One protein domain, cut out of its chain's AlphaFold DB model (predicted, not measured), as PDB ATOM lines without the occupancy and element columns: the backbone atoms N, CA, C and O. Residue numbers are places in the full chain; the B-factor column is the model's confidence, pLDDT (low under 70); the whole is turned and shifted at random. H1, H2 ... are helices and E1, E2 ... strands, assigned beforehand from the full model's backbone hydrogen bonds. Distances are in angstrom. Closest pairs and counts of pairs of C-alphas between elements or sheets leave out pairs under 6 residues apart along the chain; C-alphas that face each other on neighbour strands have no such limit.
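AT A GLANCE: This is residues 662 to 687 and 699 to 733 of the 796 residues of an uncharacterized protein of Trypanosoma brucei brucei (strain 927/4 GUTat10.1) (UniProt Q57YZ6). A small hairpin of two strands, E1 and E2, sits beside the middle stretch of one long helix, H2, with E2 the nearer strand; a short helix, H1, follows the hairpin and stays apart from H2. H2 makes the length of the whole, and its residues 725 to 733 stick out free. The printed part has 61 residues, with E1, E2, H1 and H2 in that order along the chain; the sheet's order is E1 - E2, antiparallel, and the class is mostly helix. The whole is loose, with a radius of gyration of the C-alphas of 14.6 A and spans of 50 by 21 by 19 A.

IN THESE COORDINATES: E1 is residues 665 to 669, 13.3 A from first to last C-alpha, and begins at C-alpha 665 (320.630, 226.413, 221.376). E2 is residues 675 to 678, 9.6 A long. H1 is residues 681 to 687, 10.0 A long. H2 is residues 699 to 733, 50.9 A long, from C-alpha 699 (308.641, 240.035, 237.099) to C-alpha 733 (316.670, 195.031, 214.800).

HOW THE PARTS SIT: E1 and E2 form a hairpin, antiparallel at 155 degrees between directions. N 666 and O 678, 2.9 A apart, and N 676 and O 668, 3.0 A apart, are within hydrogen-bond range. The closest C-alphas of E2 and H2 are those of Ile 677 and Val 713, 7.5 A apart. E1 and H2 are apart. The closest C-alphas of E1 and H1 are those of Gly 665 and Ala 683, 7.0 A apart. In H1 and H2 every O i to N i+4 pair is within hydrogen-bond range.

THE WHOLE: The two farthest C-alphas, of Gln 699 and Asp 733, are 50.9 A apart. Residues 688 to 698 are not printed, and C-alphas 687 and 699 are 12.5 A apart across this cut. The links E1 to E2 and E2 to H1 are tight. Mean pLDDT of the printed part is 77.1; residues 662 to 664, 666 to 667, 669 to 675 and 680 to 687 are under 70.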
ATOM      1  N   PRO A 662     318.761 227.996 216.406       59.30
ATOM      2  CA  PRO A 662     319.232 229.312 216.863       59.30
ATOM      3  C   PRO A 662     318.468 229.862 218.079       59.30
ATOM      4  O   PRO A 662     319.038 230.537 218.932       59.30
ATOM      5  N   ARG A 663     317.175 229.524 218.202       61.95
ATOM      6  CA  ARG A 663     316.294 229.984 219.291       61.95
ATOM      7  C   ARG A 663     316.429 229.197 220.600       61.95
ATOM      8  O   ARG A 663     316.100 229.742 221.648       61.95
ATOM      9  N   ILE A 664     316.828 227.924 220.541       64.78
ATOM     10  CA  ILE A 664     316.860 227.008 221.702       64.78
ATOM     11  C   ILE A 664     318.307 226.753 222.136       64.78
ATOM     12  O   ILE A 664     318.589 226.670 223.329       64.78
ATOM     13  N   GLY A 665     319.222 226.684 221.170       70.87
ATOM     14  CA  GLY A 665     320.630 226.413 221.376       70.87
ATOM     15  C   GLY A 665     321.094 225.088 220.772       70.87
ATOM     16  O   GLY A 665     320.408 224.445 219.972       70.87
ATOM     17  N   ARG A 666     322.310 224.693 221.148       68.38
ATOM     18  CA  ARG A 666     323.014 223.519 220.623       68.38
ATOM     19  C   ARG A 666     322.790 222.298 221.517       68.38
ATOM     20  O   ARG A 666     322.863 222.401 222.739       68.38
ATOM     21  N   TYR A 667     322.597 221.126 220.912       67.37
ATOM     22  CA  TYR A 667     322.472 219.853 221.632       67.37
ATOM     23  C   TYR A 667     323.848 219.199 221.823       67.37
ATOM     24  O   TYR A 667     324.578 219.005 220.848       67.37
ATOM     25  N   GLN A 668     324.206 218.835 223.059       70.10
ATOM     26  CA  GLN A 668     325.447 218.109 223.363       70.10
ATOM     27  C   GLN A 668     325.157 216.789 224.079       70.10
ATOM     28  O   GLN A 668     324.609 216.795 225.178       70.10
ATOM     29  N   GLU A 669     325.575 215.666 223.486       68.50
ATOM     30  CA  GLU A 669     325.590 214.351 224.139       68.50
ATOM     31  C   GLU A 669     326.753 214.285 225.149       68.50
ATOM     32  O   GLU A 669     327.912 214.491 224.790       68.50
ATOM     33  N   LEU A 670     326.446 214.020 226.418       63.66
ATOM     34  CA  LEU A 670     327.421 213.760 227.480       63.66
ATOM     35  C   LEU A 670     327.789 212.265 227.504       63.66
ATOM     36  O   LEU A 670     327.029 211.418 227.027       63.66
ATOM     37  N   SER A 671     328.937 211.929 228.106       59.37
ATOM     38  CA  SER A 671     329.483 210.558 228.225       59.37
ATOM     39  C   SER A 671     328.488 209.529 228.767       59.37
ATOM     40  O   SER A 671     328.524 208.360 228.391       59.37
ATOM     41  N   ASP A 672     327.571 209.980 229.616       67.07
ATOM     42  CA  ASP A 672     326.588 209.142 230.300       67.07
ATOM     43  C   ASP A 672     325.390 208.773 229.403       67.07
ATOM     44  O   ASP A 672     324.451 208.113 229.848       67.07
ATOM     45  N   GLY A 673     325.362 209.247 228.150       58.64
ATOM     46  CA  GLY A 673     324.217 209.117 227.244       58.64
ATOM     47  C   GLY A 673     323.047 210.058 227.567       58.64
ATOM     48  O   GLY A 673     321.995 209.965 226.932       58.64
ATOM     49  N   ARG A 674     323.220 210.958 228.542       67.95
ATOM     50  CA  ARG A 674     322.368 212.135 228.772       67.95
ATOM     51  C   ARG A 674     322.813 213.249 227.821       67.95
ATOM     52  O   ARG A 674     323.980 213.287 227.458       67.95
ATOM     53  N   PHE A 675     321.931 214.154 227.416       66.37
ATOM     54  CA  PHE A 675     322.329 215.345 226.659       66.37
ATOM     55  C   PHE A 675     321.913 216.596 227.430       66.37
ATOM     56  O   PHE A 675     321.043 216.533 228.296       66.37
ATOM     57  N   LYS A 676     322.575 217.709 227.128       74.47
ATOM     58  CA  LYS A 676     322.263 219.032 227.668       74.47
ATOM     59  C   LYS A 676     322.049 219.988 226.501       74.47
ATOM     60  O   LYS A 676     322.831 219.977 225.546       74.47
ATOM     61  N   ILE A 677     320.997 220.798 226.571       71.23
ATOM     62  CA  ILE A 677     320.800 221.922 225.650       71.23
ATOM     63  C   ILE A 677     321.633 223.109 226.151       71.23
ATOM     64  O   ILE A 677     321.451 223.565 227.281       71.23
ATOM     65  N   LEU A 678     322.559 223.601 225.328       70.80
ATOM     66  CA  LEU A 678     323.352 224.802 225.607       70.80
ATOM     67  C   LEU A 678     322.722 226.016 224.905       70.80
ATOM     68  O   LEU A 678     322.707 226.022 223.673       70.80
ATOM     69  N   PRO A 679     322.228 227.035 225.637       70.42
ATOM     70  CA  PRO A 679     321.611 228.223 225.041       70.42
ATOM     71  C   PRO A 679     322.586 228.987 224.135       70.42
ATOM     72  O   PRO A 679     323.713 229.260 224.549       70.42
ATOM     73  N   SER A 680     322.144 229.365 222.930       66.04
ATOM     74  CA  SER A 680     322.908 230.210 221.993       66.04
ATOM     75  C   SER A 680     323.106 231.632 222.535       66.04
ATOM     76  O   SER A 680     322.355 232.074 223.408       66.04
ATOM     77  N   ARG A 681     324.070 232.391 221.988       64.86
ATOM     78  CA  ARG A 681     324.263 233.811 222.342       64.86
ATOM     79  C   ARG A 681     323.012 234.650 222.050       64.86
ATOM     80  O   ARG A 681     322.638 235.492 222.863       64.86
ATOM     81  N   GLU A 682     322.310 234.371 220.948       68.75
ATOM     82  CA  GLU A 682     321.025 235.010 220.624       68.75
ATOM     83  C   GLU A 682     319.939 234.680 221.652       68.75
ATOM     84  O   GLU A 682     319.221 235.576 222.102       68.75
ATOM     85  N   ALA A 683     319.825 233.410 222.056       68.76
ATOM     86  CA  ALA A 683     318.880 233.000 223.085       68.76
ATOM     87  C   ALA A 683     319.213 233.684 224.415       68.76
ATOM     88  O   ALA A 683     318.331 234.283 225.016       68.76
ATOM     89  N   GLN A 684     320.479 233.684 224.836       69.43
ATOM     90  CA  GLN A 684     320.907 234.374 226.054       69.43
ATOM     91  C   GLN A 684     320.556 235.867 225.995       69.43
ATOM     92  O   GLN A 684     319.893 236.352 226.904       69.43
ATOM     93  N   SER A 685     320.873 236.560 224.895       68.30
ATOM     94  CA  SER A 685     320.569 237.993 224.733       68.30
ATOM     95  C   SER A 685     319.072 238.325 224.799       68.30
ATOM     96  O   SER A 685     318.682 239.378 225.298       68.30
ATOM     97  N   ARG A 686     318.205 237.415 224.334       69.03
ATOM     98  CA  ARG A 686     316.748 237.583 224.421       69.03
ATOM     99  C   ARG A 686     316.215 237.464 225.849       69.03
ATOM    100  O   ARG A 686     315.170 238.039 226.134       69.03
ATOM    101  N   TRP A 687     316.895 236.709 226.711       66.15
ATOM    102  CA  TRP A 687     316.472 236.455 228.092       66.15
ATOM    103  C   TRP A 687     317.265 237.252 229.134       66.15
ATOM    104  O   TRP A 687     316.879 237.269 230.301       66.15
ATOM    105  N   GLN A 699     307.813 241.088 236.515       81.31
ATOM    106  CA  GLN A 699     308.641 240.035 237.099       81.31
ATOM    107  C   GLN A 699     307.893 238.693 237.147       81.31
ATOM    108  O   GLN A 699     308.447 237.675 236.729       81.31
ATOM    109  N   ASP A 700     306.609 238.696 237.517       84.30
ATOM    110  CA  ASP A 700     305.777 237.488 237.479       84.30
ATOM    111  C   ASP A 700     305.545 236.982 236.046       84.30
ATOM    112  O   ASP A 700     305.540 235.774 235.795       84.30
ATOM    113  N   THR A 701     305.334 237.881 235.074       84.39
ATOM    114  CA  THR A 701     305.200 237.468 233.662       84.39
ATOM    115  C   THR A 701     306.485 236.841 233.128       84.39
ATOM    116  O   THR A 701     306.414 235.834 232.423       84.39
ATOM    117  N   LEU A 702     307.647 237.372 233.524       83.10
ATOM    118  CA  LEU A 702     308.954 236.825 233.175       83.10
ATOM    119  C   LEU A 702     309.147 235.439 233.798       83.10
ATOM    120  O   LEU A 702     309.490 234.506 233.082       83.10
ATOM    121  N   GLN A 703     308.847 235.268 235.090       82.54
ATOM    122  CA  GLN A 703     308.939 233.962 235.757       82.54
ATOM    123  C   GLN A 703     308.035 232.911 235.097       82.54
ATOM    124  O   GLN A 703     308.465 231.781 234.855       82.54
ATOM    125  N   ARG A 704     306.796 233.278 234.737       86.98
ATOM    126  CA  ARG A 704     305.892 232.388 233.987       86.98
ATOM    127  C   ARG A 704     306.474 232.020 232.621       86.98
ATOM    128  O   ARG A 704     306.419 230.851 232.238       86.98
ATOM    129  N   ALA A 705     307.049 232.983 231.902       85.23
ATOM    130  CA  ALA A 705     307.688 232.742 230.613       85.23
ATOM    131  C   ALA A 705     308.937 231.843 230.737       85.23
ATOM    132  O   ALA A 705     309.114 230.935 229.926       85.23
ATOM    133  N   GLU A 706     309.758 232.028 231.775       83.83
ATOM    134  CA  GLU A 706     310.920 231.177 232.068       83.83
ATOM    135  C   GLU A 706     310.495 229.734 232.382       83.83
ATOM    136  O   GLU A 706     311.084 228.783 231.864       83.83
ATOM    137  N   LEU A 707     309.441 229.540 233.185       88.13
ATOM    138  CA  LEU A 707     308.887 228.207 233.453       88.13
ATOM    139  C   LEU A 707     308.347 227.551 232.171       88.13
ATOM    140  O   LEU A 707     308.595 226.367 231.922       88.13
ATOM    141  N   GLN A 708     307.676 228.312 231.301       87.24
ATOM    142  CA  GLN A 708     307.255 227.828 229.980       87.24
ATOM    143  C   GLN A 708     308.445 227.466 229.077       87.24
ATOM    144  O   GLN A 708     308.372 226.525 228.286       87.24
ATOM    145  N   GLN A 709     309.562 228.182 229.181       81.10
ATOM    146  CA  GLN A 709     310.768 227.854 228.430       81.10
ATOM    147  C   GLN A 709     311.443 226.587 228.965       81.10
ATOM    148  O   GLN A 709     311.816 225.727 228.168       81.10
ATOM    149  N   LYS A 710     311.556 226.433 230.291       84.26
ATOM    150  CA  LYS A 710     312.098 225.220 230.929       84.26
ATOM    151  C   LYS A 710     311.290 223.983 230.540       84.26
ATOM    152  O   LYS A 710     311.862 223.003 230.073       84.26
ATOM    153  N   THR A 711     309.962 224.066 230.607       87.78
ATOM    154  CA  THR A 711     309.074 222.970 230.178       87.78
ATOM    155  C   THR A 711     309.205 222.654 228.683       87.78
ATOM    156  O   THR A 711     309.194 221.483 228.303       87.78
ATOM    157  N   ARG A 712     309.400 223.662 227.816       82.85
ATOM    158  CA  ARG A 712     309.708 223.448 226.388       82.85
ATOM    159  C   ARG A 712     311.047 222.747 226.174       82.85
ATOM    160  O   ARG A 712     311.106 221.822 225.367       82.85
ATOM    161  N   VAL A 713     312.097 223.170 226.880       83.10
ATOM    162  CA  VAL A 713     313.418 222.525 226.852       83.10
ATOM    163  C   VAL A 713     313.266 221.056 227.236       83.10
ATOM    164  O   VAL A 713     313.588 220.197 226.423       83.10
ATOM    165  N   GLU A 714     312.649 220.764 228.381       86.00
ATOM    166  CA  GLU A 714     312.400 219.398 228.865       86.00
ATOM    167  C   GLU A 714     311.544 218.541 227.910       86.00
ATOM    168  O   GLU A 714     311.739 217.327 227.802       86.00
ATOM    169  N   ALA A 715     310.586 219.135 227.195       87.68
ATOM    170  CA  ALA A 715     309.794 218.418 226.196       87.68
ATOM    171  C   ALA A 715     310.642 218.024 224.975       87.68
ATOM    172  O   ALA A 715     310.603 216.875 224.527       87.68
ATOM    173  N   VAL A 716     311.449 218.956 224.463       83.73
ATOM    174  CA  VAL A 716     312.400 218.699 223.368       83.73
ATOM    175  C   VAL A 716     313.426 217.651 223.789       83.73
ATOM    176  O   VAL A 716     313.754 216.742 223.019       83.73
ATOM    177  N   GLU A 717     313.883 217.754 225.033       81.84
ATOM    178  CA  GLU A 717     314.795 216.821 225.659       81.84
ATOM    179  C   GLU A 717     314.262 215.376 225.588       81.84
ATOM    180  O   GLU A 717     314.927 214.471 225.069       81.84
ATOM    181  N   LYS A 718     313.016 215.167 226.025       86.72
ATOM    182  CA  LYS A 718     312.338 213.862 225.994       86.72
ATOM    183  C   LYS A 718     312.192 213.303 224.575       86.72
ATOM    184  O   LYS A 718     312.561 212.150 224.341       86.72
ATOM    185  N   VAL A 719     311.753 214.120 223.612       85.23
ATOM    186  CA  VAL A 719     311.613 213.708 222.198       85.23
ATOM    187  C   VAL A 719     312.952 213.229 221.622       85.23
ATOM    188  O   VAL A 719     313.006 212.283 220.829       85.23
ATOM    189  N   HIS A 720     314.063 213.854 222.017       80.49
ATOM    190  CA  HIS A 720     315.380 213.431 221.553       80.49
ATOM    191  C   HIS A 720     315.819 212.093 222.169       80.49
ATOM    192  O   HIS A 720     316.342 211.229 221.453       80.49
ATOM    193  N   GLN A 721     315.543 211.866 223.460       78.52
ATOM    194  CA  GLN A 721     315.787 210.564 224.103       78.52
ATOM    195  C   GLN A 721     315.008 209.442 223.414       78.52
ATOM    196  O   GLN A 721     315.552 208.358 223.196       78.52
ATOM    197  N   GLU A 722     313.757 209.697 223.033       85.73
ATOM    198  CA  GLU A 722     312.936 208.746 222.283       85.73
ATOM    199  C   GLU A 722     313.538 208.435 220.910       85.73
ATOM    200  O   GLU A 722     313.675 207.263 220.555       85.73
ATOM    201  N   LYS A 723     314.008 209.448 220.167       85.77
ATOM    202  CA  LYS A 723     314.711 209.244 218.885       85.77
ATOM    203  C   LYS A 723     315.986 208.410 219.040       85.77
ATOM    204  O   LYS A 723     316.266 207.567 218.185       85.77
ATOM    205  N   LEU A 724     316.763 208.610 220.106       78.57
ATOM    206  CA  LEU A 724     317.970 207.819 220.377       78.57
ATOM    207  C   LEU A 724     317.638 206.380 220.772       78.57
ATOM    208  O   LEU A 724     318.268 205.449 220.259       78.57
ATOM    209  N   LYS A 725     316.627 206.180 221.630       81.16
ATOM    210  CA  LYS A 725     316.090 204.846 221.936       81.16
ATOM    211  C   LYS A 725     315.646 204.159 220.646       81.16
ATOM    212  O   LYS A 725     316.097 203.050 220.377       81.16
ATOM    213  N   PHE A 726     314.888 204.845 219.792       87.68
ATOM    214  CA  PHE A 726     314.446 204.329 218.496       87.68
ATOM    215  C   PHE A 726     315.616 203.979 217.563       87.68
ATOM    216  O   PHE A 726     315.633 202.898 216.982       87.68
ATOM    217  N   LYS A 727     316.652 204.826 217.458       84.98
ATOM    218  CA  LYS A 727     317.874 204.507 216.691       84.98
ATOM    219  C   LYS A 727     318.599 203.278 217.247       84.98
ATOM    220  O   LYS A 727     319.076 202.452 216.467       84.98
ATOM    221  N   ARG A 728     318.678 203.141 218.576       81.58
ATOM    222  CA  ARG A 728     319.287 201.984 219.251       81.58
ATOM    223  C   ARG A 728     318.497 200.706 218.969       81.58
ATOM    224  O   ARG A 728     319.113 199.717 218.579       81.58
ATOM    225  N   TYR A 729     317.168 200.756 219.073       87.82
ATOM    226  CA  TYR A 729     316.277 199.653 218.702       87.82
ATOM    227  C   TYR A 729     316.408 199.301 217.221       87.82
ATOM    228  O   TYR A 729     316.630 198.145 216.898       87.82
ATOM    229  N   ARG A 730     316.430 200.277 216.309       89.10
ATOM    230  CA  ARG A 730     316.596 200.010 214.872       89.10
ATOM    231  C   ARG A 730     317.948 199.372 214.541       89.10
ATOM    232  O   ARG A 730     318.031 198.506 213.673       89.10
ATOM    233  N   LYS A 731     319.018 199.787 215.229       88.85
ATOM    234  CA  LYS A 731     320.347 199.167 215.103       88.85
ATOM    235  C   LYS A 731     320.343 197.735 215.651       88.85
ATOM    236  O   LYS A 731     320.988 196.869 215.067       88.85
ATOM    237  N   TRP A 732     319.602 197.490 216.732       87.21
ATOM    238  CA  TRP A 732     319.384 196.161 217.300       87.21
ATOM    239  C   TRP A 732     318.560 195.260 216.369       87.21
ATOM    240  O   TRP A 732     318.967 194.137 216.100       87.21
ATOM    241  N   ASP A 733     317.486 195.768 215.770       84.89
ATOM    242  CA  ASP A 733     316.670 195.031 214.800       84.89
ATOM    243  C   ASP A 733     317.445 194.726 213.517       84.89
ATOM    244  O   ASP A 733     317.363 193.621 212.987       84.89
TER     245      ASP A 733